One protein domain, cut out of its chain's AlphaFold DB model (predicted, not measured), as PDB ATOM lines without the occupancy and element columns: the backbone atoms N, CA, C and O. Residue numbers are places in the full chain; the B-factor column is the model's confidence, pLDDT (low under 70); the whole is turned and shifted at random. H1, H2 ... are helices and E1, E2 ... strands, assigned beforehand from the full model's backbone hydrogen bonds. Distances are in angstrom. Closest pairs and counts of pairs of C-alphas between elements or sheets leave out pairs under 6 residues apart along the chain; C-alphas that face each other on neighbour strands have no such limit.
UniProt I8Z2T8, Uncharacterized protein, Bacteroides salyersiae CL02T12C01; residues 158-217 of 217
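AT A GLANCE: This is residues 158 to 217 of the 217 residues of an uncharacterized protein of Bacteroides salyersiae CL02T12C01 (UniProt I8Z2T8). What is the shape? E1 of the hairpin E1 and E2, and the helix H2, pack on residues 168 to 178 of the long helix H1, whose residues 158 to 167 stick out. What is printed? 60 residues with named elements H1, H2, E1, E2 in that order, mixed in class, the sheet antiparallel. It is compact, radius of gyration of the C-alphas 11.4 A, spanning 32 by 26 by 19 A.

HOW THE PARTS SIT: How do the strands pair? E1, residues 200 to 204, and E2, residues 210 to 214, are an antiparallel hairpin at 154 degrees; N 201 and O 213, 2.9 A apart, are within hydrogen-bond range. Where are the helices? H1, residues 158 to 178, is nearest E1 at the C-alphas of Arg 175 and Val 203, 5.7 A, and only just apart from E2, at 8.4 A. H2, residues 186 to 198, touches H1 residues 168 to 176 alone, opposite ways at a steep tilt of 62 degrees, closest at C-alphas Cys 172 and Ala 192, 5.2 A. In both, every O i to N i+4 pair is within hydrogen-bond range.

IN THESE COORDINATES: Where does H1 begin? C-alpha 158 is at (-37.729, -50.081, -31.856); H1 is 30.5 A long, H2 17.9 A. Where does E2 end? C-alpha 214 is at (-22.465, -57.279, -45.619).

THE WHOLE: Any cut? The printed part has no cut, and no link is long. Where is confidence low? Residues 199 to 217 are under 70.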
ATOM      1  N   PHE A 158     -37.609 -51.181 -30.896       95.88
ATOM      2  CA  PHE A 158     -37.729 -50.081 -31.856       95.88
ATOM      3  C   PHE A 158     -36.505 -49.154 -31.874       95.88
ATOM      4  O   PHE A 158     -36.077 -48.725 -32.942       95.88
ATOM      5  N   ASN A 159     -35.898 -48.884 -30.715       96.50
ATOM      6  CA  ASN A 159     -34.720 -48.018 -30.640       96.50
ATOM      7  C   ASN A 159     -33.506 -48.683 -31.295       96.50
ATOM      8  O   ASN A 159     -32.747 -48.015 -31.997       96.50
ATOM      9  N   ASP A 160     -33.336 -49.992 -31.097       95.81
ATOM     10  CA  ASP A 160     -32.250 -50.748 -31.728       95.81
ATOM     11  C   ASP A 160     -32.444 -50.831 -33.247       95.81
ATOM     12  O   ASP A 160     -31.487 -50.666 -34.005       95.81
ATOM     13  N   PHE A 161     -33.689 -50.994 -33.704       95.00
ATOM     14  CA  PHE A 161     -34.045 -50.941 -35.122       95.00
ATOM     15  C   PHE A 161     -33.693 -49.582 -35.750       95.00
ATOM     16  O   PHE A 161     -32.959 -49.521 -36.741       95.00
ATOM     17  N   GLN A 162     -34.129 -48.482 -35.132       95.25
ATOM     18  CA  GLN A 162     -33.827 -47.121 -35.589       95.25
ATOM     19  C   GLN A 162     -32.315 -46.836 -35.590       95.25
ATOM     20  O   GLN A 162     -31.775 -46.207 -36.513       95.25
ATOM     21  N   LYS A 163     -31.605 -47.324 -34.567       95.44
ATOM     22  CA  LYS A 163     -30.145 -47.230 -34.490       95.44
ATOM     23  C   LYS A 163     -29.486 -47.983 -35.645       95.44
ATOM     24  O   LYS A 163     -28.623 -47.411 -36.305       95.44
ATOM     25  N   SER A 164     -29.938 -49.200 -35.949       92.50
ATOM     26  CA  SER A 164     -29.416 -49.995 -37.067       92.50
ATOM     27  C   SER A 164     -29.603 -49.295 -38.420       92.50
ATOM     28  O   SER A 164     -28.673 -49.250 -39.229       92.50
ATOM     29  N   ILE A 165     -30.765 -48.677 -38.662       92.44
ATOM     30  CA  ILE A 165     -31.003 -47.880 -39.880       92.44
ATOM     31  C   ILE A 165     -30.041 -46.688 -39.946       92.44
ATOM     32  O   ILE A 165     -29.459 -46.409 -40.998       92.44
ATOM     33  N   SER A 166     -29.851 -45.997 -38.822       93.62
ATOM     34  CA  SER A 166     -28.959 -44.837 -38.737       93.62
ATOM     35  C   SER A 166     -27.502 -45.216 -39.021       93.62
ATOM     36  O   SER A 166     -26.832 -44.538 -39.803       93.62
ATOM     37  N   GLU A 167     -27.034 -46.334 -38.465       92.25
ATOM     38  CA  GLU A 167     -25.697 -46.885 -38.720       92.25
ATOM     39  C   GLU A 167     -25.508 -47.241 -40.201       92.25
ATOM     40  O   GLU A 167     -24.522 -46.833 -40.818       92.25
ATOM     41  N   LYS A 168     -26.493 -47.911 -40.816       91.56
ATOM     42  CA  LYS A 168     -26.486 -48.223 -42.257       91.56
ATOM     43  C   LYS A 168     -26.408 -46.955 -43.116       91.56
ATOM     44  O   LYS A 168     -25.627 -46.896 -44.068       91.56
ATOM     45  N   ALA A 169     -27.153 -45.908 -42.761       93.06
ATOM     46  CA  ALA A 169     -27.073 -44.623 -43.452       93.06
ATOM     47  C   ALA A 169     -25.683 -43.977 -43.310       93.06
ATOM     48  O   ALA A 169     -25.169 -43.381 -44.265       93.06
ATOM     49  N   ASP A 170     -25.050 -44.098 -42.145       92.62
ATOM     50  CA  ASP A 170     -23.701 -43.585 -41.917       92.62
ATOM     51  C   ASP A 170     -22.639 -44.349 -42.711       92.62
ATOM     52  O   ASP A 170     -21.745 -43.711 -43.277       92.62
ATOM     53  N   TYR A 171     -22.785 -45.665 -42.883       91.25
ATOM     54  CA  TYR A 171     -21.930 -46.455 -43.777       91.25
ATOM     55  C   TYR A 171     -21.973 -45.937 -45.216       91.25
ATOM     56  O   TYR A 171     -20.918 -45.710 -45.821       91.25
ATOM     57  N   CYS A 172     -23.167 -45.647 -45.746       92.25
ATOM     58  CA  CYS A 172     -23.308 -45.031 -47.067       92.25
ATOM     59  C   CYS A 172     -22.589 -43.672 -47.128       92.25
ATOM     60  O   CYS A 172     -21.812 -43.422 -48.054       92.25
ATOM     61  N   LYS A 173     -22.767 -42.808 -46.118       92.62
ATOM     62  CA  LYS A 173     -22.099 -41.492 -46.064       92.62
ATOM     63  C   LYS A 173     -20.575 -41.611 -45.981       92.62
ATOM     64  O   LYS A 173     -19.868 -40.790 -46.570       92.62
ATOM     65  N   TRP A 174     -20.048 -42.572 -45.226       90.19
ATOM     66  CA  TRP A 174     -18.606 -42.827 -45.133       90.19
ATOM     67  C   TRP A 174     -18.051 -43.331 -46.460       90.19
ATOM     68  O   TRP A 174     -17.017 -42.836 -46.914       90.19
ATOM     69  N   ARG A 175     -18.771 -44.227 -47.136       88.81
ATOM     70  CA  ARG A 175     -18.373 -44.732 -48.451       88.81
ATOM     71  C   ARG A 175     -18.353 -43.644 -49.516       88.81
ATOM     72  O   ARG A 175     -17.383 -43.543 -50.264       88.81
ATOM     73  N   MET A 176     -19.372 -42.787 -49.549       92.31
ATOM     74  CA  MET A 176     -19.396 -41.632 -50.452       92.31
ATOM     75  C   MET A 176     -18.211 -40.691 -50.199       92.31
ATOM     76  O   MET A 176     -17.587 -40.226 -51.153       92.31
ATOM     77  N   ARG A 177     -17.850 -40.460 -48.927       91.12
ATOM     78  CA  ARG A 177     -16.670 -39.661 -48.556       91.12
ATOM     79  C   ARG A 177     -15.359 -40.300 -49.013       91.12
ATOM     80  O   ARG A 177     -14.515 -39.591 -49.555       91.12
ATOM     81  N   GLU A 178     -15.188 -41.611 -48.838       88.75
ATOM     82  CA  GLU A 178     -13.990 -42.333 -49.297       88.75
ATOM     83  C   GLU A 178     -13.821 -42.229 -50.821       88.75
ATOM     84  O   GLU A 178     -12.719 -41.973 -51.310       88.75
ATOM     85  N   LEU A 179     -14.924 -42.358 -51.562       90.00
ATOM     86  CA  LEU A 179     -14.954 -42.244 -53.021       90.00
ATOM     87  C   LEU A 179     -14.932 -40.791 -53.528       90.00
ATOM     88  O   LEU A 179     -14.941 -40.573 -54.737       90.00
ATOM     89  N   LYS A 180     -14.883 -39.800 -52.624       93.88
ATOM     90  CA  LYS A 180     -14.910 -38.361 -52.937       93.88
ATOM     91  C   LYS A 180     -16.130 -37.952 -53.779       93.88
ATOM     92  O   LYS A 180     -16.035 -37.072 -54.632       93.88
ATOM     93  N   LEU A 181     -17.270 -38.595 -53.538       93.19
ATOM     94  CA  LEU A 181     -18.530 -38.305 -54.217       93.19
ATOM     95  C   LEU A 181     -19.252 -37.129 -53.555       93.19
ATOM     96  O   LEU A 181     -19.134 -36.902 -52.349       93.19
ATOM     97  N   ASN A 182     -20.037 -36.397 -54.346       92.75
ATOM     98  CA  ASN A 182     -20.870 -35.315 -53.834       92.75
ATOM     99  C   ASN A 182     -22.032 -35.893 -52.994       92.75
ATOM    100  O   ASN A 182     -22.847 -36.638 -53.539       92.75
ATOM    101  N   PRO A 183     -22.173 -35.534 -51.702       89.06
ATOM    102  CA  PRO A 183     -23.254 -36.031 -50.852       89.06
ATOM    103  C   PRO A 183     -24.647 -35.544 -51.271       89.06
ATOM    104  O   PRO A 183     -25.630 -36.107 -50.805       89.06
ATOM    105  N   HIS A 184     -24.756 -34.528 -52.129       92.56
ATOM    106  CA  HIS A 184     -26.031 -34.015 -52.642       92.56
ATOM    107  C   HIS A 184     -26.404 -34.562 -54.027       92.56
ATOM    108  O   HIS A 184     -27.469 -34.228 -54.546       92.56
ATOM    109  N   ASP A 185     -25.557 -35.402 -54.628       95.12
ATOM    110  CA  ASP A 185     -25.882 -36.087 -55.875       95.12
ATOM    111  C   ASP A 185     -26.764 -37.317 -55.601       95.12
ATOM    112  O   ASP A 185     -26.345 -38.275 -54.948       95.12
ATOM    113  N   ARG A 186     -27.995 -37.296 -56.129       94.25
ATOM    114  CA  ARG A 186     -28.979 -38.379 -55.971       94.25
ATOM    115  C   ARG A 186     -28.496 -39.696 -56.569       94.25
ATOM    116  O   ARG A 186     -28.807 -40.752 -56.023       94.25
ATOM    117  N   LEU A 187     -27.739 -39.650 -57.667       95.44
ATOM    118  CA  LEU A 187     -27.208 -40.865 -58.279       95.44
ATOM    119  C   LEU A 187     -26.157 -41.504 -57.367       95.44
ATOM    120  O   LEU A 187     -26.222 -42.703 -57.101       95.44
ATOM    121  N   ALA A 188     -25.239 -40.699 -56.831       93.88
ATOM    122  CA  ALA A 188     -24.228 -41.164 -55.888       93.88
ATOM    123  C   ALA A 188     -24.837 -41.710 -54.582       93.88
ATOM    124  O   ALA A 188     -24.362 -42.726 -54.071       93.88
ATOM    125  N   GLN A 189     -25.900 -41.082 -54.064       94.62
ATOM    126  CA  GLN A 189     -26.646 -41.593 -52.904       94.62
ATOM    127  C   GLN A 189     -27.265 -42.965 -53.197       94.62
ATOM    128  O   GLN A 189     -27.036 -43.913 -52.445       94.62
ATOM    129  N   ASN A 190     -27.994 -43.093 -54.310       94.25
ATOM    130  CA  ASN A 190     -28.620 -44.354 -54.709       94.25
ATOM    131  C   ASN A 190     -27.584 -45.456 -54.932       94.25
ATOM    132  O   ASN A 190     -27.805 -46.586 -54.513       94.25
ATOM    133  N   MET A 191     -26.441 -45.130 -55.539       91.88
ATOM    134  CA  MET A 191     -25.337 -46.071 -55.716       91.88
ATOM    135  C   MET A 191     -24.810 -46.573 -54.365       91.88
ATOM    136  O   MET A 191     -24.646 -47.775 -54.189       91.88
ATOM    137  N   ALA A 192     -24.577 -45.681 -53.396       91.31
ATOM    138  CA  ALA A 192     -24.079 -46.070 -52.075       91.31
ATOM    139  C   ALA A 192     -25.081 -46.936 -51.294       91.31
ATOM    140  O   ALA A 192     -24.667 -47.867 -50.605       91.31
ATOM    141  N   ILE A 193     -26.381 -46.647 -51.410       92.12
ATOM    142  CA  ILE A 193     -27.451 -47.464 -50.819       92.12
ATOM    143  C   ILE A 193     -27.510 -48.828 -51.508       92.12
ATOM    144  O   ILE A 193     -27.497 -49.852 -50.837       92.12
ATOM    145  N   PHE A 194     -27.526 -48.855 -52.841       90.69
ATOM    146  CA  PHE A 194     -27.581 -50.096 -53.609       90.69
ATOM    147  C   PHE A 194     -26.395 -51.003 -53.279       90.69
ATOM    148  O   PHE A 194     -26.597 -52.153 -52.914       90.69
ATOM    149  N   SER A 195     -25.172 -50.463 -53.278       87.69
ATOM    150  CA  SER A 195     -23.983 -51.218 -52.876       87.69
ATOM    151  C   SER A 195     -24.075 -51.775 -51.453       87.69
ATOM    152  O   SER A 195     -23.506 -52.828 -51.202       87.69
ATOM    153  N   LEU A 196     -24.756 -51.095 -50.520       88.62
ATOM    154  CA  LEU A 196     -24.932 -51.605 -49.156       88.62
ATOM    155  C   LEU A 196     -25.891 -52.798 -49.122       88.62
ATOM    156  O   LEU A 196     -25.702 -53.719 -48.333       88.62
ATOM    157  N   LEU A 197     -26.943 -52.739 -49.939       87.44
ATOM    158  CA  LEU A 197     -28.029 -53.717 -49.941       87.44
ATOM    159  C   LEU A 197     -27.725 -54.950 -50.797       87.44
ATOM    160  O   LEU A 197     -28.255 -56.018 -50.512       87.44
ATOM    161  N   THR A 198     -26.918 -54.816 -51.852       82.75
ATOM    162  CA  THR A 198     -26.701 -55.895 -52.833       82.75
ATOM    163  C   THR A 198     -25.275 -56.432 -52.882       82.75
ATOM    164  O   THR A 198     -25.042 -57.443 -53.536       82.75
ATOM    165  N   ASP A 199     -24.314 -55.752 -52.261       65.88
ATOM    166  CA  ASP A 199     -22.896 -56.122 -52.283       65.88
ATOM    167  C   ASP A 199     -22.303 -56.070 -50.860       65.88
ATOM    168  O   ASP A 199     -22.979 -55.729 -49.886       65.88
ATOM    169  N   THR A 200     -21.028 -56.425 -50.714       67.00
ATOM    170  CA  THR A 200     -20.265 -56.175 -49.487       67.00
ATOM    171  C   THR A 200     -19.699 -54.763 -49.533       67.00
ATOM    172  O   THR A 200     -18.869 -54.429 -50.385       67.00
ATOM    173  N   LEU A 201     -20.109 -53.916 -48.594       65.19
ATOM    174  CA  LEU A 201     -19.656 -52.536 -48.551       65.19
ATOM    175  C   LEU A 201     -18.418 -52.420 -47.656       65.19
ATOM    176  O   LEU A 201     -18.475 -52.588 -46.441       65.19
ATOM    177  N   ASN A 202     -17.277 -52.126 -48.279       66.44
ATOM    178  CA  ASN A 202     -16.028 -51.866 -47.565       66.44
ATOM    179  C   ASN A 202     -16.003 -50.401 -47.124       66.44
ATOM    180  O   ASN A 202     -15.966 -49.504 -47.976       66.44
ATOM    181  N   VAL A 203     -16.016 -50.155 -45.814       66.50
ATOM    182  CA  VAL A 203     -16.049 -48.801 -45.244       66.50
ATOM    183  C   VAL A 203     -14.826 -48.555 -44.376       66.50
ATOM    184  O   VAL A 203     -14.347 -49.443 -43.672       66.50
ATOM    185  N   ARG A 204     -14.337 -47.312 -44.385       65.75
ATOM    186  CA  ARG A 204     -13.422 -46.812 -43.354       65.75
ATOM    187  C   ARG A 204     -14.192 -45.941 -42.382       65.75
ATOM    188  O   ARG A 204     -14.661 -44.867 -42.762       65.75
ATOM    189  N   GLN A 205     -14.293 -46.390 -41.138       68.44
ATOM    190  CA  GLN A 205     -14.872 -45.572 -40.082       68.44
ATOM    191  C   GLN A 205     -13.949 -44.377 -39.750       68.44
ATOM    192  O   GLN A 205     -12.726 -44.462 -39.944       68.44
ATOM    193  N   PRO A 206     -14.487 -43.261 -39.224       57.62
ATOM    194  CA  PRO A 206     -13.682 -42.172 -38.674       57.62
ATOM    195  C   PRO A 206     -12.826 -42.710 -37.516       57.62
ATOM    196  O   PRO A 206     -13.343 -42.989 -36.442       57.62
ATOM    197  N   GLY A 207     -11.524 -42.905 -37.751       59.41
ATOM    198  CA  GLY A 207     -10.630 -43.593 -36.803       59.41
ATOM    199  C   GLY A 207      -9.749 -44.699 -37.401       59.41
ATOM    200  O   GLY A 207      -8.963 -45.288 -36.669       59.41
ATOM    201  N   ASN A 208      -9.808 -44.932 -38.722       52.50
ATOM    202  CA  ASN A 208      -8.938 -45.836 -39.506       52.50
ATOM    203  C   ASN A 208      -9.197 -47.352 -39.394       52.50
ATOM    204  O   ASN A 208      -8.370 -48.130 -39.873       52.50
ATOM    205  N   ILE A 209     -10.339 -47.800 -38.871       56.00
ATOM    206  CA  ILE A 209     -10.714 -49.222 -38.951       56.00
ATOM    207  C   ILE A 209     -11.430 -49.468 -40.286       56.00
ATOM    208  O   ILE A 209     -12.384 -48.766 -40.633       56.00
ATOM    209  N   LYS A 210     -10.914 -50.426 -41.067       57.00
ATOM    210  CA  LYS A 210     -11.586 -50.966 -42.255       57.00
ATOM    211  C   LYS A 210     -12.508 -52.091 -41.810       57.00
ATOM    212  O   LYS A 210     -12.020 -53.065 -41.244       57.00
ATOM    213  N   GLU A 211     -13.789 -51.972 -42.114       63.34
ATOM    214  CA  GLU A 211     -14.777 -53.016 -41.847       63.34
ATOM    215  C   GLU A 211     -15.477 -53.405 -43.147       63.34
ATOM    216  O   GLU A 211     -15.821 -52.547 -43.969       63.34
ATOM    217  N   ASN A 212     -15.657 -54.713 -43.333       61.19
ATOM    218  CA  ASN A 212     -16.451 -55.270 -44.419       61.19
ATOM    219  C   ASN A 212     -17.869 -55.447 -43.886       61.19
ATOM    220  O   ASN A 212     -18.084 -56.243 -42.972       61.19
ATOM    221  N   ILE A 213     -18.817 -54.697 -44.437       65.94
ATOM    222  CA  ILE A 213     -20.200 -54.711 -43.972       65.94
ATOM    223  C   ILE A 213     -21.044 -55.370 -45.048       65.94
ATOM    224  O   ILE A 213     -21.228 -54.824 -46.135       65.94
ATOM    225  N   THR A 214     -21.536 -56.564 -44.747       56.22
ATOM    226  CA  THR A 214     -22.465 -57.279 -45.619       56.22
ATOM    227  C   THR A 214     -23.887 -56.872 -45.253       56.22
ATOM    228  O   THR A 214     -24.273 -56.938 -44.082       56.22
ATOM    229  N   GLY A 215     -24.673 -56.451 -46.242       51.03
ATOM    230  CA  GLY A 215     -26.105 -56.226 -46.077       51.03
ATOM    231  C   GLY A 215     -26.842 -57.547 -45.868       51.03
ATOM    232  O   GLY A 215     -27.363 -58.116 -46.816       51.03
ATOM    233  N   SER A 216     -26.889 -58.047 -44.634       48.25
ATOM    234  CA  SER A 216     -28.010 -58.894 -44.224       48.25
ATOM    235  C   SER A 216     -29.167 -57.956 -43.904       48.25
ATOM    236  O   SER A 216     -29.005 -57.030 -43.094       48.25
ATOM    237  N   LEU A 217     -30.285 -58.165 -44.599       44.97
ATOM    238  CA  LEU A 217     -31.599 -57.779 -44.091       44.97
ATOM    239  C   LEU A 217     -31.838 -58.505 -42.762       44.97
ATOM    240  O   LEU A 217     -31.343 -59.655 -42.635       44.97
TER     241      LEU A 217